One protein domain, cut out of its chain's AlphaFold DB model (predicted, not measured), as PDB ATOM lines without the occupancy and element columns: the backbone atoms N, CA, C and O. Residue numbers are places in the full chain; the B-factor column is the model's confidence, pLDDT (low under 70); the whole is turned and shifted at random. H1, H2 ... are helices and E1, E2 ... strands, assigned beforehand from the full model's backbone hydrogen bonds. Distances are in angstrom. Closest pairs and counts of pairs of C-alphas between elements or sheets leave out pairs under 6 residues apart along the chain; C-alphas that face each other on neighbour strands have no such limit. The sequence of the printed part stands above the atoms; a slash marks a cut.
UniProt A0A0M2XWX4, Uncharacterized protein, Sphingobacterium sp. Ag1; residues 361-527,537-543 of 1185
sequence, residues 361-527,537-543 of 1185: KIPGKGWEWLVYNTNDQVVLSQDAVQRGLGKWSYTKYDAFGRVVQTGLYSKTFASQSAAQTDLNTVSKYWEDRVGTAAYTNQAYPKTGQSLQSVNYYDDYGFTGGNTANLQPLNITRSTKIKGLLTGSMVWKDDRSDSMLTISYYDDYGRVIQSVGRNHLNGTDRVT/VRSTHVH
ATOM      1  N   LYS A 361    -111.879  67.736  22.590       94.81
ATOM      2  CA  LYS A 361    -111.928  67.672  21.135       94.81
ATOM      3  C   LYS A 361    -113.368  67.662  20.636       94.81
ATOM      4  O   LYS A 361    -114.202  66.894  21.113       94.81
ATOM      5  N   ILE A 362    -113.600  68.458  19.594       95.50
ATOM      6  CA  ILE A 362    -114.848  68.525  18.826       95.50
ATOM      7  C   ILE A 362    -114.650  67.773  17.487       95.50
ATOM      8  O   ILE A 362    -113.519  67.713  16.982       95.50
ATOM      9  N   PRO A 363    -115.696  67.168  16.893       96.12
ATOM     10  CA  PRO A 363    -115.619  66.530  15.576       96.12
ATOM     11  C   PRO A 363    -115.039  67.461  14.494       96.12
ATOM     12  O   PRO A 363    -115.456  68.610  14.376       96.12
ATOM     13  N   GLY A 364    -114.055  66.984  13.726       94.38
ATOM     14  CA  GLY A 364    -113.366  67.744  12.667       94.38
ATOM     15  C   GLY A 364    -112.361  68.806  13.147       94.38
ATOM     16  O   GLY A 364    -111.708  69.435  12.314       94.38
ATOM     17  N   LYS A 365    -112.221  68.996  14.468       94.94
ATOM     18  CA  LYS A 365    -111.300  69.940  15.123       94.94
ATOM     19  C   LYS A 365    -110.179  69.202  15.870       94.94
ATOM     20  O   LYS A 365    -110.362  68.070  16.328       94.94
ATOM     21  N   GLY A 366    -108.998  69.804  15.978       95.69
ATOM     22  CA  GLY A 366    -107.895  69.295  16.798       95.69
ATOM     23  C   GLY A 366    -108.173  69.374  18.307       95.69
ATOM     24  O   GLY A 366    -109.194  69.899  18.742       95.69
ATOM     25  N   TRP A 367    -107.263  68.831  19.118       96.50
ATOM     26  CA  TRP A 367    -107.369  68.908  20.579       96.50
ATOM     27  C   TRP A 367    -107.128  70.331  21.086       96.50
ATOM     28  O   TRP A 367    -106.202  71.006  20.629       96.50
ATOM     29  N   GLU A 368    -107.910  70.738  22.077       96.88
ATOM     30  CA  GLU A 368    -107.740  71.963  22.853       96.88
ATOM     31  C   GLU A 368    -107.228  71.620  24.249       96.88
ATOM     32  O   GLU A 368    -107.699  70.667  24.870       96.88
ATOM     33  N   TRP A 369    -106.264  72.396  24.738       98.38
ATOM     34  CA  TRP A 369    -105.658  72.230  26.057       98.38
ATOM     35  C   TRP A 369    -106.136  73.319  27.007       98.38
ATOM     36  O   TRP A 369    -106.226  74.483  26.615       98.38
ATOM     37  N   LEU A 370    -106.399  72.941  28.255       97.75
ATOM     38  CA  LEU A 370    -106.775  73.827  29.354       97.75
ATOM     39  C   LEU A 370    -105.785  73.639  30.503       97.75
ATOM     40  O   LEU A 370    -105.493  72.508  30.879       97.75
ATOM     41  N   VAL A 371    -105.264  74.731  31.059       98.06
ATOM     42  CA  VAL A 371    -104.301  74.707  32.172       98.06
ATOM     43  C   VAL A 371    -104.841  75.540  33.322       98.06
ATOM     44  O   VAL A 371    -105.276  76.680  33.125       98.06
ATOM     45  N   TYR A 372    -104.783  74.976  34.524       96.50
ATOM     46  CA  TYR A 372    -105.436  75.520  35.708       96.50
ATOM     47  C   TYR A 372    -104.420  75.988  36.746       96.50
ATOM     48  O   TYR A 372    -103.399  75.334  36.933       96.50
ATOM     49  N   ASN A 373    -104.702  77.079  37.464       93.50
ATOM     50  CA  ASN A 373    -103.944  77.417  38.680       93.50
ATOM     51  C   ASN A 373    -104.339  76.518  39.869       93.50
ATOM     52  O   ASN A 373    -104.890  75.445  39.670       93.50
ATOM     53  N   THR A 374    -104.018  76.911  41.102       91.69
ATOM     54  CA  THR A 374    -104.367  76.167  42.332       91.69
ATOM     55  C   THR A 374    -105.713  76.596  42.944       91.69
ATOM     56  O   THR A 374    -106.193  75.957  43.873       91.69
ATOM     57  N   ASN A 375    -106.345  77.666  42.443       90.69
ATOM     58  CA  ASN A 375    -107.660  78.166  42.903       90.69
ATOM     59  C   ASN A 375    -108.827  77.562  42.123       90.69
ATOM     60  O   ASN A 375    -109.885  78.144  41.909       90.69
ATOM     61  N   ASP A 376    -108.588  76.375  41.641       92.25
ATOM     62  CA  ASP A 376    -108.370  76.182  40.240       92.25
ATOM     63  C   ASP A 376    -109.297  76.940  39.231       92.25
ATOM     64  O   ASP A 376    -110.530  76.964  39.259       92.25
ATOM     65  N   GLN A 377    -108.636  77.693  38.367       90.12
ATOM     66  CA  GLN A 377    -109.211  78.595  37.377       90.12
ATOM     67  C   GLN A 377    -108.392  78.422  36.105       90.12
ATOM     68  O   GLN A 377    -107.174  78.235  36.197       90.12
ATOM     69  N   VAL A 378    -109.010  78.504  34.923       93.94
ATOM     70  CA  VAL A 378    -108.237  78.423  33.671       93.94
ATOM     71  C   VAL A 378    -107.368  79.647  33.533       93.94
ATOM     72  O   VAL A 378    -107.872  80.765  33.447       93.94
ATOM     73  N   VAL A 379    -106.063  79.422  33.479       96.94
ATOM     74  CA  VAL A 379    -105.075  80.470  33.235       96.94
ATOM     75  C   VAL A 379    -104.590  80.433  31.803       96.94
ATOM     76  O   VAL A 379    -104.340  81.498  31.253       96.94
ATOM     77  N   LEU A 380    -104.487  79.249  31.188       98.25
ATOM     78  CA  LEU A 380    -104.150  79.110  29.774       98.25
ATOM     79  C   LEU A 380    -105.143  78.211  29.042       98.25
ATOM     80  O   LEU A 380    -105.534  77.160  29.552       98.25
ATOM     81  N   SER A 381    -105.460  78.578  27.805       97.69
ATOM     82  CA  SER A 381    -106.065  77.686  26.823       97.69
ATOM     83  C   SER A 381    -105.313  77.746  25.496       97.69
ATOM     84  O   SER A 381    -104.727  78.773  25.145       97.69
ATOM     85  N   GLN A 382    -105.276  76.631  24.772       97.94
ATOM     86  CA  GLN A 382    -104.628  76.561  23.462       97.94
ATOM     87  C   GLN A 382    -105.337  75.560  22.562       97.94
ATOM     88  O   GLN A 382    -105.418  74.374  22.888       97.94
ATOM     89  N   ASP A 383    -105.801  76.038  21.414       97.19
ATOM     90  CA  ASP A 383    -106.302  75.188  20.337       97.19
ATOM     91  C   ASP A 383    -105.174  74.671  19.423       97.19
ATOM     92  O   ASP A 383    -103.991  74.983  19.599       97.19
ATOM     93  N   ALA A 384    -105.522  73.834  18.446       96.31
ATOM     94  CA  ALA A 384    -104.541  73.182  17.587       96.31
ATOM     95  C   ALA A 384    -103.809  74.150  16.637       96.31
ATOM     96  O   ALA A 384    -102.633  73.926  16.339       96.31
ATOM     97  N   VAL A 385    -104.459  75.230  16.192       97.56
ATOM     98  CA  VAL A 385    -103.826  76.257  15.346       97.56
ATOM     99  C   VAL A 385    -102.870  77.109  16.184       97.56
ATOM    100  O   VAL A 385    -101.707  77.287  15.816       97.56
ATOM    101  N   GLN A 386    -103.312  77.565  17.355       97.56
ATOM    102  CA  GLN A 386    -102.495  78.303  18.319       97.56
ATOM    103  C   GLN A 386    -101.259  77.504  18.758       97.56
ATOM    104  O   GLN A 386    -100.165  78.064  18.867       97.56
ATOM    105  N   ARG A 387    -101.407  76.185  18.938       96.62
ATOM    106  CA  ARG A 387    -100.305  75.256  19.234       96.62
ATOM    107  C   ARG A 387     -99.226  75.273  18.161       96.62
ATOM    108  O   ARG A 387     -98.051  75.399  18.499       96.62
ATOM    109  N   GLY A 388     -99.618  75.218  16.888       95.75
ATOM    110  CA  GLY A 388     -98.688  75.327  15.758       95.75
ATOM    111  C   GLY A 388     -97.928  76.660  15.717       95.75
ATOM    112  O   GLY A 388     -96.818  76.716  15.200       95.75
ATOM    113  N   LEU A 389     -98.493  77.717  16.312       96.38
ATOM    114  CA  LEU A 389     -97.897  79.055  16.393       96.38
ATOM    115  C   LEU A 389     -97.128  79.320  17.702       96.38
ATOM    116  O   LEU A 389     -96.588  80.415  17.878       96.38
ATOM    117  N   GLY A 390     -97.100  78.373  18.649       96.50
ATOM    118  CA  GLY A 390     -96.516  78.589  19.981       96.50
ATOM    119  C   GLY A 390     -97.233  79.686  20.784       96.50
ATOM    120  O   GLY A 390     -96.593  80.444  21.523       96.50
ATOM    121  N   LYS A 391     -98.552  79.824  20.597       97.44
ATOM    122  CA  LYS A 391     -99.405  80.836  21.239       97.44
ATOM    123  C   LYS A 391    -100.439  80.182  22.148       97.44
ATOM    124  O   LYS A 391    -100.937  79.109  21.845       97.44
ATOM    125  N   TRP A 392    -100.791  80.852  23.232       98.25
ATOM    126  CA  TRP A 392    -101.858  80.470  24.155       98.25
ATOM    127  C   TRP A 392    -102.759  81.669  24.391       98.25
ATOM    128  O   TRP A 392    -102.266  82.794  24.409       98.25
ATOM    129  N   SER A 393    -104.040  81.453  24.641       97.44
ATOM    130  CA  SER A 393    -104.881  82.463  25.282       97.44
ATOM    131  C   SER A 393    -104.647  82.386  26.790       97.44
ATOM    132  O   SER A 393    -104.619  81.286  27.339       97.44
ATOM    133  N   TYR A 394    -104.465  83.518  27.470       97.75
ATOM    134  CA  TYR A 394    -104.327  83.562  28.923       97.75
ATOM    135  C   TYR A 394    -105.414  84.403  29.585       97.75
ATOM    136  O   TYR A 394    -105.909  85.373  29.007       97.75
ATOM    137  N   THR A 395    -105.740  84.044  30.825       96.31
ATOM    138  CA  THR A 395    -106.657  84.783  31.698       96.31
ATOM    139  C   THR A 395    -106.017  84.973  33.064       96.31
ATOM    140  O   THR A 395    -105.458  84.035  33.633       96.31
ATOM    141  N   LYS A 396    -106.105  86.189  33.598       96.25
ATOM    142  CA  LYS A 396    -105.702  86.523  34.961       96.25
ATOM    143  C   LYS A 396    -106.883  87.061  35.743       96.25
ATOM    144  O   LYS A 396    -107.755  87.754  35.209       96.25
ATOM    145  N   TYR A 397    -106.839  86.771  37.032       95.44
ATOM    146  CA  TYR A 397    -107.899  87.065  37.974       95.44
ATOM    147  C   TYR A 397    -107.393  87.989  39.078       95.44
ATOM    148  O   TYR A 397    -106.186  88.041  39.320       95.44
ATOM    149  N   ASP A 398    -108.286  88.710  39.751       93.38
ATOM    150  CA  ASP A 398    -107.954  89.346  41.029       93.38
ATOM    151  C   ASP A 398    -108.071  88.358  42.199       93.38
ATOM    152  O   ASP A 398    -108.452  87.198  42.027       93.38
ATOM    153  N   ALA A 399    -107.753  88.810  43.419       91.69
ATOM    154  CA  ALA A 399    -107.984  88.046  44.657       91.69
ATOM    155  C   ALA A 399    -109.446  87.617  44.810       91.69
ATOM    156  O   ALA A 399    -109.790  86.746  45.612       91.69
ATOM    157  N   PHE A 400    -110.304  88.293  44.047       89.44
ATOM    158  CA  PHE A 400    -111.707  88.075  43.980       89.44
ATOM    159  C   PHE A 400    -112.108  87.027  42.914       89.44
ATOM    160  O   PHE A 400    -113.257  86.630  42.804       89.44
ATOM    161  N   GLY A 401    -111.159  86.477  42.172       89.19
ATOM    162  CA  GLY A 401    -111.424  85.521  41.113       89.19
ATOM    163  C   GLY A 401    -112.050  86.151  39.870       89.19
ATOM    164  O   GLY A 401    -112.234  85.429  38.896       89.19
ATOM    165  N   ARG A 402    -112.368  87.454  39.860       91.00
ATOM    166  CA  ARG A 402    -112.928  88.157  38.696       91.00
ATOM    167  C   ARG A 402    -111.868  88.233  37.620       91.00
ATOM    168  O   ARG A 402    -110.707  88.496  37.923       91.00
ATOM    169  N   VAL A 403    -112.260  88.081  36.358       89.94
ATOM    170  CA  VAL A 403    -111.342  88.305  35.236       89.94
ATOM    171  C   VAL A 403    -110.938  89.775  35.211       89.94
ATOM    172  O   VAL A 403    -111.787  90.647  34.996       89.94
ATOM    173  N   VAL A 404    -109.644  90.036  35.401       94.12
ATOM    174  CA  VAL A 404    -109.056  91.383  35.349       94.12
ATOM    175  C   VAL A 404    -108.225  91.615  34.106       94.12
ATOM    176  O   VAL A 404    -108.067  92.764  33.709       94.12
ATOM    177  N   GLN A 405    -107.710  90.554  33.485       94.62
ATOM    178  CA  GLN A 405    -106.870  90.665  32.304       94.62
ATOM    179  C   GLN A 405    -106.971  89.412  31.432       94.62
ATOM    180  O   GLN A 405    -106.913  88.292  31.939       94.62
ATOM    181  N   THR A 406    -107.053  89.597  30.114       95.75
ATOM    182  CA  THR A 406    -106.926  88.510  29.131       95.75
ATOM    183  C   THR A 406    -105.918  88.869  28.046       95.75
ATOM    184  O   THR A 406    -105.650  90.048  27.787       95.75
ATOM    185  N   GLY A 407    -105.338  87.861  27.396       95.38
ATOM    186  CA  GLY A 407    -104.462  88.099  26.255       95.38
ATOM    187  C   GLY A 407    -103.871  86.860  25.611       95.38
ATOM    188  O   GLY A 407    -104.354  85.754  25.818       95.38
ATOM    189  N   LEU A 408    -102.813  87.056  24.823       97.31
ATOM    190  CA  LEU A 408    -102.045  85.980  24.200       97.31
ATOM    191  C   LEU A 408    -100.699  85.786  24.900       97.31
ATOM    192  O   LEU A 408    -100.042  86.755  25.268       97.31
ATOM    193  N   TYR A 409    -100.261  84.543  25.058       97.88
ATOM    194  CA  TYR A 409     -98.998  84.161  25.678       97.88
ATOM    195  C   TYR A 409     -98.139  83.355  24.701       97.88
ATOM    196  O   TYR A 409     -98.593  82.368  24.127       97.88
ATOM    197  N   SER A 410     -96.899  83.793  24.486       97.75
ATOM    198  CA  SER A 410     -95.937  83.142  23.593       97.75
ATOM    199  C   SER A 410     -95.049  82.158  24.344       97.75
ATOM    200  O   SER A 410     -94.084  82.572  24.986       97.75
ATOM    201  N   LYS A 411     -95.351  80.863  24.224       96.94
ATOM    202  CA  LYS A 411     -94.505  79.764  24.705       96.94
ATOM    203  C   LYS A 411     -94.926  78.439  24.072       96.94
ATOM    204  O   LYS A 411     -96.116  78.166  23.912       96.94
ATOM    205  N   THR A 412     -93.947  77.592  23.778       97.12
ATOM    206  CA  THR A 412     -94.173  76.231  23.284       97.12
ATOM    207  C   THR A 412     -93.976  75.232  24.417       97.12
ATOM    208  O   THR A 412     -92.990  75.305  25.147       97.12
ATOM    209  N   PHE A 413     -94.905  74.286  24.538       97.06
ATOM    210  CA  PHE A 413     -94.821  73.155  25.456       97.06
ATOM    211  C   PHE A 413     -95.011  71.854  24.678       97.06
ATOM    212  O   PHE A 413     -95.750  71.828  23.696       97.06
ATOM    213  N   ALA A 414     -94.365  70.777  25.128       96.25
ATOM    214  CA  ALA A 414     -94.477  69.465  24.489       96.25
ATOM    215  C   ALA A 414     -95.855  68.806  24.704       96.25
ATOM    216  O   ALA A 414     -96.301  68.022  23.872       96.25
ATOM    217  N   SER A 415     -96.530  69.124  25.811       96.31
ATOM    218  CA  SER A 415     -97.829  68.563  26.196       96.31
ATOM    219  C   SER A 415     -98.615  69.539  27.079       96.31
ATOM    220  O   SER A 415     -98.042  70.475  27.650       96.31
ATOM    221  N   GLN A 416     -99.916  69.281  27.254       96.69
ATOM    222  CA  GLN A 416    -100.741  69.972  28.249       96.69
ATOM    223  C   GLN A 416    -100.136  69.830  29.655       96.69
ATOM    224  O   GLN A 416    -100.006  70.818  30.377       96.69
ATOM    225  N   SER A 417     -99.676  68.625  30.009       96.50
ATOM    226  CA  SER A 417     -99.079  68.337  31.318       96.50
ATOM    227  C   SER A 417     -97.763  69.087  31.561       96.50
ATOM    228  O   SER A 417     -97.486  69.498  32.687       96.50
ATOM    229  N   ALA A 418     -96.964  69.334  30.518       97.62
ATOM    230  CA  ALA A 418     -95.760  70.156  30.623       97.62
ATOM    231  C   ALA A 418     -96.104  71.628  30.905       97.62
ATOM    232  O   ALA A 418     -95.456  72.257  31.742       97.62
ATOM    233  N   ALA A 419     -97.150  72.161  30.265       97.19
ATOM    234  CA  ALA A 419     -97.652  73.506  30.555       97.19
ATOM    235  C   ALA A 419     -98.201  73.611  31.989       97.19
ATOM    236  O   ALA A 419     -97.947  74.596  32.682       97.19
ATOM    237  N   GLN A 420     -98.896  72.571  32.464       97.50
ATOM    238  CA  GLN A 420     -99.382  72.488  33.842       97.50
ATOM    239  C   GLN A 420     -98.232  72.464  34.858       97.50
ATOM    240  O   GLN A 420     -98.275  73.203  35.840       97.50
ATOM    241  N   THR A 421     -97.180  71.680  34.606       96.25
ATOM    242  CA  THR A 421     -95.978  71.634  35.458       96.25
ATOM    243  C   THR A 421     -95.277  72.991  35.531       96.25
ATOM    244  O   THR A 421     -94.888  73.415  36.616       96.25
ATOM    245  N   ASP A 422     -95.158  73.706  34.409       95.38
ATOM    246  CA  ASP A 422     -94.556  75.045  34.374       95.38
ATOM    247  C   ASP A 422     -95.360  76.056  35.202       95.38
ATOM    248  O   ASP A 422     -94.785  76.792  36.006       95.38
ATOM    249  N   LEU A 423     -96.693  76.050  35.077       95.25
ATOM    250  CA  LEU A 423     -97.566  76.922  35.864       95.25
ATOM    251  C   LEU A 423     -97.480  76.621  37.368       95.25
ATOM    252  O   LEU A 423     -97.452  77.553  38.176       95.25
ATOM    253  N   ASN A 424     -97.387  75.344  37.751       93.81
ATOM    254  CA  ASN A 424     -97.325  74.908  39.152       93.81
ATOM    255  C   ASN A 424     -96.099  75.449  39.920       93.81
ATOM    256  O   ASN A 424     -96.075  75.379  41.146       93.81
ATOM    257  N   THR A 425     -95.100  76.016  39.234       90.00
ATOM    258  CA  THR A 425     -93.925  76.650  39.867       90.00
ATOM    259  C   THR A 425     -94.215  78.028  40.479       90.00
ATOM    260  O   THR A 425     -93.371  78.600  41.172       90.00
ATOM    261  N   VAL A 426     -95.395  78.598  40.222       89.12
ATOM    262  CA  VAL A 426     -95.740  79.975  40.591       89.12
ATOM    263  C   VAL A 426     -96.376  80.019  41.983       89.12
ATOM    264  O   VAL A 426     -97.272  79.243  42.292       89.12
ATOM    265  N   SER A 427     -95.955  80.976  42.815       89.00
ATOM    266  CA  SER A 427     -96.434  81.139  44.200       89.00
ATOM    267  C   SER A 427     -97.612  82.107  44.376       89.00
ATOM    268  O   SER A 427     -98.178  82.190  45.463       89.00
ATOM    269  N   LYS A 428     -97.980  82.863  43.332       92.88
ATOM    270  CA  LYS A 428     -99.077  83.840  43.355       92.88
ATOM    271  C   LYS A 428    -100.025  83.633  42.175       92.88
ATOM    272  O   LYS A 428     -99.586  83.562  41.032       92.88
ATOM    273  N   TYR A 429    -101.323  83.544  42.462       93.62
ATOM    274  CA  TYR A 429    -102.334  83.087  41.494       93.62
ATOM    275  C   TYR A 429    -103.262  84.187  40.970       93.62
ATOM    276  O   TYR A 429    -104.035  83.933  40.050       93.62
ATOM    277  N   TRP A 430    -103.176  85.390  41.535       94.69
ATOM    278  CA  TRP A 430    -103.993  86.537  41.159       94.69
ATOM    279  C   TRP A 430    -103.185  87.833  41.144       94.69
ATOM    280  O   TRP A 430    -102.096  87.919  41.722       94.69
ATOM    281  N   GLU A 431    -103.749  88.841  40.493       94.50
ATOM    282  CA  GLU A 431    -103.226  90.196  40.486       94.50
ATOM    283  C   GLU A 431    -103.889  91.057  41.563       94.50
ATOM    284  O   GLU A 431    -105.087  90.953  41.826       94.50
ATOM    285  N   ASP A 432    -103.103  91.932  42.184       91.12
ATOM    286  CA  ASP A 432    -103.627  92.988  43.044       91.12
ATOM    287  C   ASP A 432    -103.746  94.280  42.242       91.12
ATOM    288  O   ASP A 432    -102.995  94.521  41.296       91.12
ATOM    289  N   ARG A 433    -104.662  95.152  42.642       87.06
ATOM    290  CA  ARG A 433    -104.715  96.510  42.110       87.06
ATOM    291  C   ARG A 433    -103.786  97.399  42.935       87.06
ATOM    292  O   ARG A 433    -104.002  97.552  44.135       87.06
ATOM    293  N   VAL A 434    -102.747  97.961  42.315       72.94
ATOM    294  CA  VAL A 434    -101.753  98.795  43.015       72.94
ATOM    295  C   VAL A 434    -101.905 100.247  42.586       72.94
ATOM    296  O   VAL A 434    -101.731 100.592  41.417       72.94
ATOM    297  N   GLY A 435    -102.213 101.113  43.553       66.56
ATOM    298  CA  GLY A 435    -102.408 102.538  43.308       66.56
ATOM    299  C   GLY A 435    -103.509 102.816  42.279       66.56
ATOM    300  O   GLY A 435    -104.517 102.114  42.214       66.56
ATOM    301  N   THR A 436    -103.311 103.864  41.478       57.25
ATOM    302  CA  THR A 436    -104.355 104.441  40.620       57.25
ATOM    303  C   THR A 436    -104.304 104.020  39.144       57.25
ATOM    304  O   THR A 436    -104.993 104.629  38.328       57.25
ATOM    305  N   ALA A 437    -103.472 103.047  38.744       60.75
ATOM    306  CA  ALA A 437    -103.144 102.892  37.317       60.75
ATOM    307  C   ALA A 437    -103.175 101.472  36.735       60.75
ATOM    308  O   ALA A 437    -103.588 101.337  35.583       60.75
ATOM    309  N   ALA A 438    -102.761 100.430  37.466       73.88
ATOM    310  CA  ALA A 438    -102.615  99.091  36.888       73.88
ATOM    311  C   ALA A 438    -102.802  97.960  37.911       73.88
ATOM    312  O   ALA A 438    -102.595  98.129  39.116       73.88
ATOM    313  N   TYR A 439    -103.170  96.788  37.400       89.75
ATOM    314  CA  TYR A 439    -103.002  95.535  38.125       89.75
ATOM    315  C   TYR A 439    -101.518  95.168  38.209       89.75
ATOM    316  O   TYR A 439    -100.706  95.605  37.389       89.75
ATOM    317  N   THR A 440    -101.149  94.363  39.201       91.19
ATOM    318  CA  THR A 440     -99.815  93.768  39.258       91.19
ATOM    319  C   THR A 440     -99.570  92.821  38.073       91.19
ATOM    320  O   THR A 440    -100.463  92.540  37.279       91.19
ATOM    321  N   ASN A 441     -98.339  92.319  37.952       91.81
ATOM    322  CA  ASN A 441     -97.976  91.241  37.025       91.81
ATOM    323  C   ASN A 441     -97.269  90.107  37.790       91.81
ATOM    324  O   ASN A 441     -96.114  89.764  37.526       91.81
ATOM    325  N   GLN A 442     -97.925  89.605  38.831       91.69
ATOM    326  CA  GLN A 442     -97.412  88.580  39.737       91.69
ATOM    327  C   GLN A 442     -98.019  87.202  39.480       91.69
ATOM    328  O   GLN A 442     -97.369  86.202  39.798       91.69
ATOM    329  N   ALA A 443     -99.218  87.141  38.897       93.94
ATOM    330  CA  ALA A 443     -99.814  85.895  38.451       93.94
ATOM    331  C   ALA A 443     -99.191  85.438  37.127       93.94
ATOM    332  O   ALA A 443     -98.633  86.224  36.356       93.94
ATOM    333  N   TYR A 444     -99.282  84.139  36.861       94.62
ATOM    334  CA  TYR A 444     -98.825  83.559  35.605       94.62
ATOM    335  C   TYR A 444     -99.733  83.972  34.431       94.62
ATOM    336  O   TYR A 444    -100.941  84.099  34.625       94.62
ATOM    337  N   PRO A 445     -99.201  84.127  33.207       95.00
ATOM    338  CA  PRO A 445     -97.778  84.230  32.861       95.00
ATOM    339  C   PRO A 445     -97.182  85.583  33.287       95.00
ATOM    340  O   PRO A 445     -97.901  86.570  33.398       95.00
ATOM    341  N   LYS A 446     -95.860  85.648  33.518       92.25
ATOM    342  CA  LYS A 446     -95.158  86.897  33.903       92.25
ATOM    343  C   LYS A 446     -94.475  87.606  32.731       92.25
ATOM    344  O   LYS A 446     -94.400  88.831  32.709       92.25
ATOM    345  N   THR A 447     -94.017  86.861  31.728       92.94
ATOM    346  CA  THR A 447     -93.340  87.369  30.519       92.94
ATOM    347  C   THR A 447     -94.005  86.798  29.264       92.94
ATOM    348  O   THR A 447     -94.862  85.928  29.375       92.94
ATOM    349  N   GLY A 448     -93.677  87.309  28.071       94.06
ATOM    350  CA  GLY A 448     -94.207  86.782  26.799       94.06
ATOM    351  C   GLY A 448     -95.699  87.045  26.547       94.06
ATOM    352  O   GLY A 448     -96.303  86.370  25.715       94.06
ATOM    353  N   GLN A 449     -96.297  87.992  27.274       94.50
ATOM    354  CA  GLN A 449     -97.708  88.370  27.172       94.50
ATOM    355  C   GLN A 449     -97.929  89.443  26.100       94.50
ATOM    356  O   GLN A 449     -97.198  90.428  26.045       94.50
ATOM    357  N   SER A 450     -99.003  89.299  25.329       94.88
ATOM    358  CA  SER A 450     -99.646  90.366  24.564       94.88
ATOM    359  C   SER A 450    -101.028  90.609  25.163       94.88
ATOM    360  O   SER A 450    -101.886  89.728  25.140       94.88
ATOM    361  N   LEU A 451    -101.212  91.769  25.784       93.00
ATOM    362  CA  LEU A 451    -102.435  92.150  26.490       93.00
ATOM    363  C   LEU A 451    -103.588  92.409  25.514       93.00
ATOM    364  O   LEU A 451    -103.381  93.158  24.571       93.00
ATOM    365  N   GLN A 452    -104.776  91.860  25.761       94.31
ATOM    366  CA  GLN A 452    -105.943  92.011  24.880       94.31
ATOM    367  C   GLN A 452    -107.148  92.682  25.555       94.31
ATOM    368  O   GLN A 452    -107.887  93.411  24.893       94.31
ATOM    369  N   SER A 453    -107.331  92.508  26.868       94.69
ATOM    370  CA  SER A 453    -108.315  93.281  27.638       94.69
ATOM    371  C   SER A 453    -107.919  93.456  29.106       94.69
ATOM    372  O   SER A 453    -107.147  92.655  29.641       94.69
ATOM    373  N   VAL A 454    -108.452  94.503  29.750       94.00
ATOM    374  CA  VAL A 454    -108.360  94.770  31.194       94.00
ATOM    375  C   VAL A 454    -109.721  95.205  31.736       94.00
ATOM    376  O   VAL A 454    -110.346  96.099  31.172       94.00
ATOM    377  N   ASN A 455    -110.143  94.644  32.867       92.94
ATOM    378  CA  ASN A 455    -111.395  94.988  33.548       92.94
ATOM    379  C   ASN A 455    -111.122  95.611  34.919       92.94
ATOM    380  O   ASN A 455    -110.386  95.046  35.725       92.94
ATOM    381  N   TYR A 456    -111.744  96.749  35.208       91.69
ATOM    382  CA  TYR A 456    -111.608  97.495  36.458       91.69
ATOM    383  C   TYR A 456    -112.888  97.400  37.280       91.69
ATOM    384  O   TYR A 456    -113.976  97.637  36.761       91.69
ATOM    385  N   TYR A 457    -112.748  97.090  38.567       91.19
ATOM    386  CA  TYR A 457    -113.870  96.929  39.490       91.19
ATOM    387  C   TYR A 457    -113.756  97.874  40.690       91.19
ATOM    388  O   TYR A 457    -112.688  98.417  40.964       91.19
ATOM    389  N   ASP A 458    -114.842  98.014  41.450       90.94
ATOM    390  CA  ASP A 458    -114.887  98.553  42.823       90.94
ATOM    391  C   ASP A 458    -114.655 100.061  43.021       90.94
ATOM    392  O   ASP A 458    -114.973 100.580  44.098       90.94
ATOM    393  N   ASP A 459    -114.065 100.761  42.054       89.75
ATOM    394  CA  ASP A 459    -113.796 102.204  42.104       89.75
ATOM    395  C   ASP A 459    -113.502 102.791  40.707       89.75
ATOM    396  O   ASP A 459    -113.351 102.060  39.727       89.75
ATOM    397  N   TYR A 460    -113.395 104.120  40.622       88.94
ATOM    398  CA  TYR A 460    -113.059 104.872  39.400       88.94
ATOM    399  C   TYR A 460    -111.602 105.363  39.346       88.94
ATOM    400  O   TYR A 460    -111.221 106.099  38.441       88.94
ATOM    401  N   GLY A 461    -110.768 104.990  40.313       86.56
ATOM    402  CA  GLY A 461    -109.381 105.435  40.430       86.56
ATOM    403  C   GLY A 461    -108.410 104.669  39.535       86.56
ATOM    404  O   GLY A 461    -107.325 104.359  39.994       86.56
ATOM    405  N   PHE A 462    -108.790 104.280  38.314       87.44
ATOM    406  CA  PHE A 462    -107.881 103.692  37.314       87.44
ATOM    407  C   PHE A 462    -107.468 104.741  36.269       87.44
ATOM    408  O   PHE A 462    -108.099 105.795  36.153       87.44
ATOM    409  N   THR A 463    -106.430 104.459  35.474       83.31
ATOM    410  CA  THR A 463    -105.997 105.336  34.373       83.31
ATOM    411  C   THR A 463    -107.154 105.584  33.403       83.31
ATOM    412  O   THR A 463    -107.688 104.647  32.819       83.31
ATOM    413  N   GLY A 464    -107.556 106.846  33.239       80.25
ATOM    414  CA  GLY A 464    -108.731 107.221  32.441       80.25
ATOM    415  C   GLY A 464    -110.070 107.162  33.193       80.25
ATOM    416  O   GLY A 464    -111.037 107.754  32.743       80.25
ATOM    417  N   GLY A 465    -110.149 106.547  34.375       77.06
ATOM    418  CA  GLY A 465    -111.399 106.408  35.140       77.06
ATOM    419  C   GLY A 465    -111.945 107.711  35.740       77.06
ATOM    420  O   GLY A 465    -113.134 107.808  36.038       77.06
ATOM    421  N   ASN A 466    -111.098 108.739  35.868       69.00
ATOM    422  CA  ASN A 466    -111.469 110.077  36.348       69.00
ATOM    423  C   ASN A 466    -111.482 111.150  35.243       69.00
ATOM    424  O   ASN A 466    -111.595 112.331  35.555       69.00
ATOM    425  N   THR A 467    -111.328 110.787  33.964       66.75
ATOM    426  CA  THR A 467    -111.176 111.785  32.884       66.75
ATOM    427  C   THR A 467    -112.501 112.229  32.270       66.75
ATOM    428  O   THR A 467    -112.574 113.314  31.695       66.75
ATOM    429  N   ALA A 468    -113.568 111.436  32.403       70.81
ATOM    430  CA  ALA A 468    -114.872 111.759  31.838       70.81
ATOM    431  C   ALA A 468    -115.802 112.358  32.899       70.81
ATOM    432  O   ALA A 468    -116.390 111.628  33.696       70.81
ATOM    433  N   ASN A 469    -115.995 113.680  32.861       79.75
ATOM    434  CA  ASN A 469    -117.039 114.338  33.649       79.75
ATOM    435  C   ASN A 469    -118.407 113.740  33.312       79.75
ATOM    436  O   ASN A 469    -118.705 113.498  32.139       79.75
ATOM    437  N   LEU A 470    -119.242 113.527  34.327       83.12
ATOM    438  CA  LEU A 470    -120.636 113.145  34.134       83.12
ATOM    439  C   LEU A 470    -121.390 114.256  33.391       83.12
ATOM    440  O   LEU A 470    -121.118 115.439  33.594       83.12
ATOM    441  N   GLN A 471    -122.301 113.870  32.501       81.12
ATOM    442  CA  GLN A 471    -123.116 114.806  31.722       81.12
ATOM    443  C   GLN A 471    -124.559 114.303  31.622       81.12
ATOM    444  O   GLN A 471    -124.736 113.126  31.322       81.12
ATOM    445  N   PRO A 472    -125.578 115.156  31.805       80.44
ATOM    446  CA  PRO A 472    -125.482 116.561  32.217       80.44
ATOM    447  C   PRO A 472    -124.899 116.719  33.637       80.44
ATOM    448  O   PRO A 472    -124.893 115.772  34.415       80.44
ATOM    449  N   LEU A 473    -124.365 117.901  33.972       78.50
ATOM    450  CA  LEU A 473    -123.607 118.151  35.219       78.50
ATOM    451  C   LEU A 473    -124.372 117.848  36.525       78.50
ATOM    452  O   LEU A 473    -123.763 117.776  37.587       78.50
ATOM    453  N   ASN A 474    -125.693 117.690  36.463       78.75
ATOM    454  CA  ASN A 474    -126.564 117.400  37.602       78.75
ATOM    455  C   ASN A 474    -126.732 115.900  37.905       78.75
ATOM    456  O   ASN A 474    -127.393 115.566  38.888       78.75
ATOM    457  N   ILE A 475    -126.170 114.992  37.101       83.38
ATOM    458  CA  ILE A 475    -126.178 113.564  37.443       83.38
ATOM    459  C   ILE A 475    -125.025 113.257  38.406       83.38
ATOM    460  O   ILE A 475    -123.901 113.726  38.231       83.38
ATOM    461  N   THR A 476    -125.298 112.451  39.431       86.00
ATOM    462  CA  THR A 476    -124.307 112.063  40.444       86.00
ATOM    463  C   THR A 476    -124.066 110.562  40.370       86.00
ATOM    464  O   THR A 476    -125.014 109.782  40.405       86.00
ATOM    465  N   ARG A 477    -122.796 110.152  40.276       89.62
ATOM    466  CA  ARG A 477    -122.408 108.739  40.391       89.62
ATOM    467  C   ARG A 477    -122.472 108.276  41.842       89.62
ATOM    468  O   ARG A 477    -122.089 109.009  42.752       89.62
ATOM    469  N   SER A 478    -122.872 107.031  42.029       92.19
ATOM    470  CA  SER A 478    -122.843 106.333  43.308       92.19
ATOM    471  C   SER A 478    -121.418 106.047  43.772       92.19
ATOM    472  O   SER A 478    -120.508 105.800  42.976       92.19
ATOM    473  N   THR A 479    -121.230 106.037  45.090       90.00
ATOM    474  CA  THR A 479    -120.027 105.503  45.744       90.00
ATOM    475  C   THR A 479    -120.204 104.040  46.175       90.00
ATOM    476  O   THR A 479    -119.231 103.380  46.544       90.00
ATOM    477  N   LYS A 480    -121.425 103.491  46.085       94.25
ATOM    478  CA  LYS A 480    -121.800 102.109  46.438       94.25
ATOM    479  C   LYS A 480    -121.554 101.150  45.268       94.25
ATOM    480  O   LYS A 480    -122.459 100.483  44.785       94.25
ATOM    481  N   ILE A 481    -120.310 101.107  44.803       90.44
ATOM    482  CA  ILE A 481    -119.912 100.416  43.562       90.44
ATOM    483  C   ILE A 481    -118.962  99.230  43.791       90.44
ATOM    484  O   ILE A 481    -118.387  98.691  42.848       90.44
ATOM    485  N   LYS A 482    -118.786  98.804  45.048       92.12
ATOM    486  CA  LYS A 482    -118.027  97.590  45.376       92.12
ATOM    487  C   LYS A 482    -118.707  96.367  44.758       92.12
ATOM    488  O   LYS A 482    -119.913  96.199  44.891       92.12
ATOM    489  N   GLY A 483    -117.928  95.538  44.075       88.94
ATOM    490  CA  GLY A 483    -118.387  94.395  43.291       88.94
ATOM    491  C   GLY A 483    -118.708  94.710  41.825       88.94
ATOM    492  O   GLY A 483    -118.734  93.784  41.019       88.94
ATOM    493  N   LEU A 484    -118.907  95.978  41.446       87.69
ATOM    494  CA  LEU A 484    -119.319  96.351  40.088       87.69
ATOM    495  C   LEU A 484    -118.118  96.575  39.160       87.69
ATOM    496  O   LEU A 484    -117.088  97.098  39.585       87.69
ATOM    497  N   LEU A 485    -118.279  96.217  37.881       90.19
ATOM    498  CA  LEU A 485    -117.350  96.550  36.795       90.19
ATOM    499  C   LEU A 485    -117.492  98.041  36.461       90.19
ATOM    500  O   LEU A 485    -118.516  98.467  35.928       90.19
ATOM    501  N   THR A 486    -116.486  98.840  36.784       91.38
ATOM    502  CA  THR A 486    -116.491 100.299  36.611       91.38
ATOM    503  C   THR A 486    -115.797 100.755  35.334       91.38
ATOM    504  O   THR A 486    -116.090 101.848  34.848       91.38
ATOM    505  N   GLY A 487    -114.929  99.927  34.750       90.56
ATOM    506  CA  GLY A 487    -114.334 100.192  33.446       90.56
ATOM    507  C   GLY A 487    -113.815  98.942  32.752       90.56
ATOM    508  O   GLY A 487    -113.492  97.948  33.397       90.56
ATOM    509  N   SER A 488    -113.707  99.003  31.432       92.75
ATOM    510  CA  SER A 488    -113.139  97.946  30.601       92.75
ATOM    511  C   SER A 488    -112.305  98.564  29.490       92.75
ATOM    512  O   SER A 488    -112.756  99.478  28.801       92.75
ATOM    513  N   MET A 489    -111.069  98.097  29.347       93.12
ATOM    514  CA  MET A 489    -110.158  98.490  28.283       93.12
ATOM    515  C   MET A 489    -109.944  97.301  27.362       93.12
ATOM    516  O   MET A 489    -109.447  96.266  27.800       93.12
ATOM    517  N   VAL A 490    -110.303  97.456  26.093       92.81
ATOM    518  CA  VAL A 490    -110.232  96.398  25.083       92.81
ATOM    519  C   VAL A 490    -109.365  96.883  23.935       92.81
ATOM    520  O   VAL A 490    -109.493  98.024  23.492       92.81
ATOM    521  N   TRP A 491    -108.453  96.045  23.460       95.44
ATOM    522  CA  TRP A 491    -107.615  96.377  22.312       95.44
ATOM    523  C   TRP A 491    -108.245  95.912  21.007       95.44
ATOM    524  O   TRP A 491    -109.091  95.023  21.002       95.44
ATOM    525  N   LYS A 492    -107.812  96.490  19.887       94.94
ATOM    526  CA  LYS A 492    -107.955  95.836  18.580       94.94
ATOM    527  C   LYS A 492    -107.252  94.478  18.622       94.94
ATOM    528  O   LYS A 492    -106.236  94.339  19.306       94.94
ATOM    529  N   ASP A 493    -107.763  93.488  17.901       91.94
ATOM    530  CA  ASP A 493    -107.225  92.120  17.935       91.94
ATOM    531  C   ASP A 493    -105.765  92.024  17.434       91.94
ATOM    532  O   ASP A 493    -104.999  91.165  17.885       91.94
ATOM    533  N   ASP A 494    -105.361  92.951  16.562       90.31
ATOM    534  CA  ASP A 494    -103.991  93.185  16.085       90.31
ATOM    535  C   ASP A 494    -103.096  93.976  17.057       90.31
ATOM    536  O   ASP A 494    -101.905  94.164  16.803       90.31
ATOM    537  N   ARG A 495    -103.669  94.411  18.182       91.25
ATOM    538  CA  ARG A 495    -103.057  95.161  19.279       91.25
ATOM    539  C   ARG A 495    -102.652  96.611  18.977       91.25
ATOM    540  O   ARG A 495    -101.995  97.238  19.817       91.25
ATOM    541  N   SER A 496    -103.082  97.168  17.846       90.69
ATOM    542  CA  SER A 496    -102.688  98.509  17.386       90.69
ATOM    543  C   SER A 496    -103.243  99.673  18.222       90.69
ATOM    544  O   SER A 496    -102.562 100.686  18.359       90.69
ATOM    545  N   ASP A 497    -104.440  99.546  18.811       92.12
ATOM    546  CA  ASP A 497    -105.084 100.605  19.610       92.12
ATOM    547  C   ASP A 497    -105.984 100.031  20.719       92.12
ATOM    548  O   ASP A 497    -106.404  98.875  20.633       92.12
ATOM    549  N   SER A 498    -106.280 100.832  21.749       92.06
ATOM    550  CA  SER A 498    -107.195 100.497  22.858       92.06
ATOM    551  C   SER A 498    -108.408 101.405  22.930       92.06
ATOM    552  O   SER A 498    -108.306 102.623  22.794       92.06
ATOM    553  N   MET A 499    -109.525 100.803  23.314       93.12
ATOM    554  CA  MET A 499    -110.811 101.431  23.573       93.12
ATOM    555  C   MET A 499    -111.140 101.245  25.056       93.12
ATOM    556  O   MET A 499    -111.302 100.120  25.528       93.12
ATOM    557  N   LEU A 500    -111.179 102.345  25.809       93.06
ATOM    558  CA  LEU A 500    -111.597 102.353  27.212       93.06
ATOM    559  C   LEU A 500    -113.074 102.728  27.286       93.06
ATOM    560  O   LEU A 500    -113.447 103.764  26.745       93.06
ATOM    561  N   THR A 501    -113.861 101.936  28.009       91.94
ATOM    562  CA  THR A 501    -115.253 102.216  28.379       91.94
ATOM    563  C   THR A 501    -115.383 102.298  29.896       91.94
ATOM    564  O   THR A 501    -114.832 101.465  30.613       91.94
ATOM    565  N   ILE A 502    -116.115 103.288  30.398       93.12
ATOM    566  CA  ILE A 502    -116.345 103.554  31.824       93.12
ATOM    567  C   ILE A 502    -117.847 103.492  32.088       93.12
ATOM    568  O   ILE A 502    -118.616 104.129  31.373       93.12
ATOM    569  N   SER A 503    -118.262 102.759  33.121       92.38
ATOM    570  CA  SER A 503    -119.667 102.624  33.527       92.38
ATOM    571  C   SER A 503    -119.925 103.287  34.880       92.38
ATOM    572  O   SER A 503    -119.374 102.899  35.914       92.38
ATOM    573  N   TYR A 504    -120.794 104.291  34.876       91.25
ATOM    574  CA  TYR A 504    -121.255 105.016  36.051       91.25
ATOM    575  C   TYR A 504    -122.604 104.491  36.521       91.25
ATOM    576  O   TYR A 504    -123.517 104.300  35.718       91.25
ATOM    577  N   TYR A 505    -122.724 104.295  37.833       91.50
ATOM    578  CA  TYR A 505    -123.893 103.681  38.453       91.50
ATOM    579  C   TYR A 505    -124.629 104.647  39.379       91.50
ATOM    580  O   TYR A 505    -124.014 105.564  39.927       91.50
ATOM    581  N   ASP A 506    -125.924 104.418  39.583       89.94
ATOM    582  CA  ASP A 506    -126.664 104.992  40.708       89.94
ATOM    583  C   ASP A 506    -126.555 104.134  41.979       89.94
ATOM    584  O   ASP A 506    -125.888 103.097  42.022       89.94
ATOM    585  N   ASP A 507    -127.196 104.595  43.054       92.94
ATOM    586  CA  ASP A 507    -127.206 103.932  44.363       92.94
ATOM    587  C   ASP A 507    -127.902 102.560  44.361       92.94
ATOM    588  O   ASP A 507    -127.761 101.813  45.331       92.94
ATOM    589  N   TYR A 508    -128.617 102.222  43.282       86.62
ATOM    590  CA  TYR A 508    -129.280 100.937  43.064       86.62
ATOM    591  C   TYR A 508    -128.462 100.003  42.155       86.62
ATOM    592  O   TYR A 508    -128.927  98.915  41.822       86.62
ATOM    593  N   GLY A 509    -127.255 100.407  41.738       86.94
ATOM    594  CA  GLY A 509    -126.383  99.608  40.874       86.94
ATOM    595  C   GLY A 509    -126.799  99.593  39.399       86.94
ATOM    596  O   GLY A 509    -126.330  98.744  38.641       86.94
ATOM    597  N   ARG A 510    -127.659 100.521  38.962       85.62
ATOM    598  CA  ARG A 510    -128.083 100.655  37.555       85.62
ATOM    599  C   ARG A 510    -127.133 101.588  36.807       85.62
ATOM    600  O   ARG A 510    -126.688 102.582  37.374       85.62
ATOM    601  N   VAL A 511    -126.827 101.292  35.541       85.94
ATOM    602  CA  VAL A 511    -125.916 102.112  34.721       85.94
ATOM    603  C   VAL A 511    -126.611 103.407  34.296       85.94
ATOM    604  O   VAL A 511    -127.390 103.421  33.345       85.94
ATOM    605  N   ILE A 512    -126.293 104.510  34.966       89.62
ATOM    606  CA  ILE A 512    -126.798 105.844  34.609       89.62
ATOM    607  C   ILE A 512    -126.023 106.469  33.456       89.62
ATOM    608  O   ILE A 512    -126.561 107.318  32.748       89.62
ATOM    609  N   GLN A 513    -124.767 106.068  33.252       92.38
ATOM    610  CA  GLN A 513    -123.986 106.549  32.125       92.38
ATOM    611  C   GLN A 513    -122.854 105.597  31.743       92.38
ATOM    612  O   GLN A 513    -122.118 105.137  32.608       92.38
ATOM    613  N   SER A 514    -122.672 105.369  30.446       92.56
ATOM    614  CA  SER A 514    -121.473 104.756  29.872       92.56
ATOM    615  C   SER A 514    -120.722 105.790  29.037       92.56
ATOM    616  O   SER A 514    -121.357 106.568  28.323       92.56
ATOM    617  N   VAL A 515    -119.392 105.832  29.139       92.88
ATOM    618  CA  VAL A 515    -118.526 106.691  28.313       92.88
ATOM    619  C   VAL A 515    -117.390 105.856  27.747       92.88
ATOM    620  O   VAL A 515    -116.629 105.284  28.527       92.88
ATOM    621  N   GLY A 516    -117.246 105.804  26.425       92.75
ATOM    622  CA  GLY A 516    -116.221 105.002  25.763       92.75
ATOM    623  C   GLY A 516    -115.503 105.727  24.631       92.75
ATOM    624  O   GLY A 516    -116.113 106.524  23.925       92.75
ATOM    625  N   ARG A 517    -114.208 105.448  24.442       92.81
ATOM    626  CA  ARG A 517    -113.479 105.809  23.210       92.81
ATOM    627  C   ARG A 517    -113.680 104.709  22.170       92.81
ATOM    628  O   ARG A 517    -113.438 103.548  22.481       92.81
ATOM    629  N   ASN A 518    -114.057 105.075  20.947       92.44
ATOM    630  CA  ASN A 518    -114.226 104.140  19.829       92.44
ATOM    631  C   ASN A 518    -112.951 104.006  18.970       92.44
ATOM    632  O   ASN A 518    -111.967 104.727  19.158       92.44
ATOM    633  N   HIS A 519    -112.960 103.079  18.005       92.94
ATOM    634  CA  HIS A 519    -111.792 102.735  17.181       92.94
ATOM    635  C   HIS A 519    -111.405 103.784  16.129       92.94
ATOM    636  O   HIS A 519    -110.335 103.657  15.526       92.94
ATOM    637  N   LEU A 520    -112.252 104.801  15.925       92.25
ATOM    638  CA  LEU A 520    -111.985 105.998  15.117       92.25
ATOM    639  C   LEU A 520    -111.513 107.189  15.969       92.25
ATOM    640  O   LEU A 520    -111.452 108.321  15.482       92.25
ATOM    641  N   ASN A 521    -111.166 106.946  17.237       91.00
ATOM    642  CA  ASN A 521    -110.733 107.943  18.221       91.00
ATOM    643  C   ASN A 521    -111.812 108.950  18.644       91.00
ATOM    644  O   ASN A 521    -111.489 109.944  19.293       91.00
ATOM    645  N   GLY A 522    -113.079 108.707  18.299       93.19
ATOM    646  CA  GLY A 522    -114.217 109.447  18.836       93.19
ATOM    647  C   GLY A 522    -114.603 108.972  20.239       93.19
ATOM    648  O   GLY A 522    -114.047 108.005  20.765       93.19
ATOM    649  N   THR A 523    -115.562 109.663  20.850       94.00
ATOM    650  CA  THR A 523    -116.135 109.317  22.157       94.00
ATOM    651  C   THR A 523    -117.637 109.111  22.047       94.00
ATOM    652  O   THR A 523    -118.347 109.970  21.526       94.00
ATOM    653  N   ASP A 524    -118.119 108.020  22.623       93.44
ATOM    654  CA  ASP A 524    -119.529 107.686  22.750       93.44
ATOM    655  C   ASP A 524    -119.956 107.799  24.207       93.44
ATOM    656  O   ASP A 524    -119.268 107.340  25.122       93.44
ATOM    657  N   ARG A 525    -121.099 108.441  24.432       94.00
ATOM    658  CA  ARG A 525    -121.682 108.612  25.758       94.00
ATOM    659  C   ARG A 525    -123.152 108.253  25.731       94.00
ATOM    660  O   ARG A 525    -123.930 108.945  25.085       94.00
ATOM    661  N   VAL A 526    -123.537 107.246  26.502       92.06
ATOM    662  CA  VAL A 526    -124.935 106.838  26.672       92.06
ATOM    663  C   VAL A 526    -125.363 107.163  28.091       92.06
ATOM    664  O   VAL A 526    -124.727 106.707  29.034       92.06
ATOM    665  N   THR A 527    -126.415 107.960  28.253       91.94
ATOM    666  CA  THR A 527    -126.936 108.401  29.558       91.94
ATOM    667  C   THR A 527    -128.361 107.912  29.722       91.94
ATOM    668  O   THR A 527    -129.191 108.209  28.867       91.94
ATOM    669  N   VAL A 537    -136.769 105.280  31.036       81.88
ATOM    670  CA  VAL A 537    -137.712 106.263  30.472       81.88
ATOM    671  C   VAL A 537    -137.053 107.164  29.441       81.88
ATOM    672  O   VAL A 537    -137.728 107.654  28.539       81.88
ATOM    673  N   ARG A 538    -135.735 107.357  29.536       85.31
ATOM    674  CA  ARG A 538    -134.969 108.128  28.563       85.31
ATOM    675  C   ARG A 538    -133.552 107.591  28.441       85.31
ATOM    676  O   ARG A 538    -132.909 107.307  29.445       85.31
ATOM    677  N   SER A 539    -133.058 107.495  27.215       89.25
ATOM    678  CA  SER A 539    -131.657 107.223  26.912       89.25
ATOM    679  C   SER A 539    -131.137 108.273  25.935       89.25
ATOM    680  O   SER A 539    -131.777 108.545  24.920       89.25
ATOM    681  N   THR A 540    -130.008 108.899  26.256       94.69
ATOM    682  CA  THR A 540    -129.354 109.906  25.412       94.69
ATOM    683  C   THR A 540    -127.982 109.400  24.992       94.69
ATOM    684  O   THR A 540    -127.095 109.279  25.838       94.69
ATOM    685  N   HIS A 541    -127.809 109.142  23.698       94.44
ATOM    686  CA  HIS A 541    -126.546 108.757  23.070       94.44
ATOM    687  C   HIS A 541    -125.927 109.972  22.380       94.44
ATOM    688  O   HIS A 541    -126.489 110.510  21.429       94.44
ATOM    689  N   VAL A 542    -124.785 110.428  22.886       96.69
ATOM    690  CA  VAL A 542    -123.969 111.486  22.287       96.69
ATOM    691  C   VAL A 542    -122.730 110.843  21.680       96.69
ATOM    692  O   VAL A 542    -121.848 110.387  22.407       96.69
ATOM    693  N   HIS A 543    -122.668 110.836  20.355       95.75
ATOM    694  CA  HIS A 543    -121.518 110.402  19.580       95.75
ATOM    695  C   HIS A 543    -120.703 111.625  19.148       95.75
ATOM    696  O   HIS A 543    -121.162 112.465  18.369       95.75
TER     697      HIS A 543
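What this domain is: This is residues 361 to 527 and 537 to 543 of the 1185 residues of an uncharacterized protein of Sphingobacterium sp. Ag1 (UniProt A0A0M2XWX4). What shape do these coordinates make? They make one long, twisted wall of ten strands side by side, E1 to E10, with the short helix H2 packed over edge strand E1 and the smaller H1 beside the strands near that end. Two long links, residues 424 to 448 and 458 to 484, run over parts of one face of this wall. What is it built of? The printed part has 174 residues, with two named helices and ten named strands in the order E1 E2 H1 E3 E4 H2 E5 E6 E7 E8 E9 E10, and the antiparallel sheet keeps that order of strands. The class is mostly strand, with 82 residues, under half, in named elements. The whole is only just compact, close to loose, with a radius of gyration of the C-alphas of 18.8 A and spans of 59 by 33 by 28 A.

How they stand to each other: How does the sheet run? Strand beside strand, it runs E1, residues 367 to 372, E2, 378 to 382, E3, 391 to 397, E4, 403 to 410, E5, 449 to 457, E6, 485 to 491, E7, 498 to 505, E8, 511 to 517, E9, 523 to 527, and E10, 537 to 543. E1 and E10 are the edge strands, and E5 to E9 form a meander, each strand the antiparallel neighbour of the one before. Which backbone atoms show the pairing? Within hydrogen-bond range are, for instance, N 450 and O 408 of E5 and E4, 2.7 A, N 454 and O 489 of E5 and E6, 2.8 A, and N 540 and O 527 of E10 and E9, 2.8 A. Where are the helices? H2, residues 416 to 423, is on the sheet over E1 at a height of 8.3 A, along the strands at 25 degrees on the local plane, its closest C-alpha pair with E1 being Val 371 and Gln 420, 5.6 A. H1, residues 384 to 388, is only just at the sheet's level, with a height of 3.8 A, and is apart from H2. In both helices every O i to N i+4 pair is within hydrogen-bond range.

Where its parts are: Where do the strands begin and end? C-alpha 367 opens E1 at (-107.369, 68.908, 20.579), and C-alpha 543 closes E10 at (-121.518, 110.402, 19.580). Which elements are long? E7 is 23.1 A from first to last C-alpha, E5 22.0 A, and E4 and E10 20.0 A each. E5 bends by 68 degrees at residue 452.

The domain as a whole: How far does it reach? The two C-alphas farthest apart, those of Ala 414 and Asn 474, are 59.2 A apart. Where is it cut or uncertain? Residues 528 to 536 are not printed, and C-alphas 527 and 537 are 11.0 A apart across the cut. The links H2 to E5 and E5 to E6 are long, and pLDDT is under 70 at residues 435 to 437 and 466 to 467.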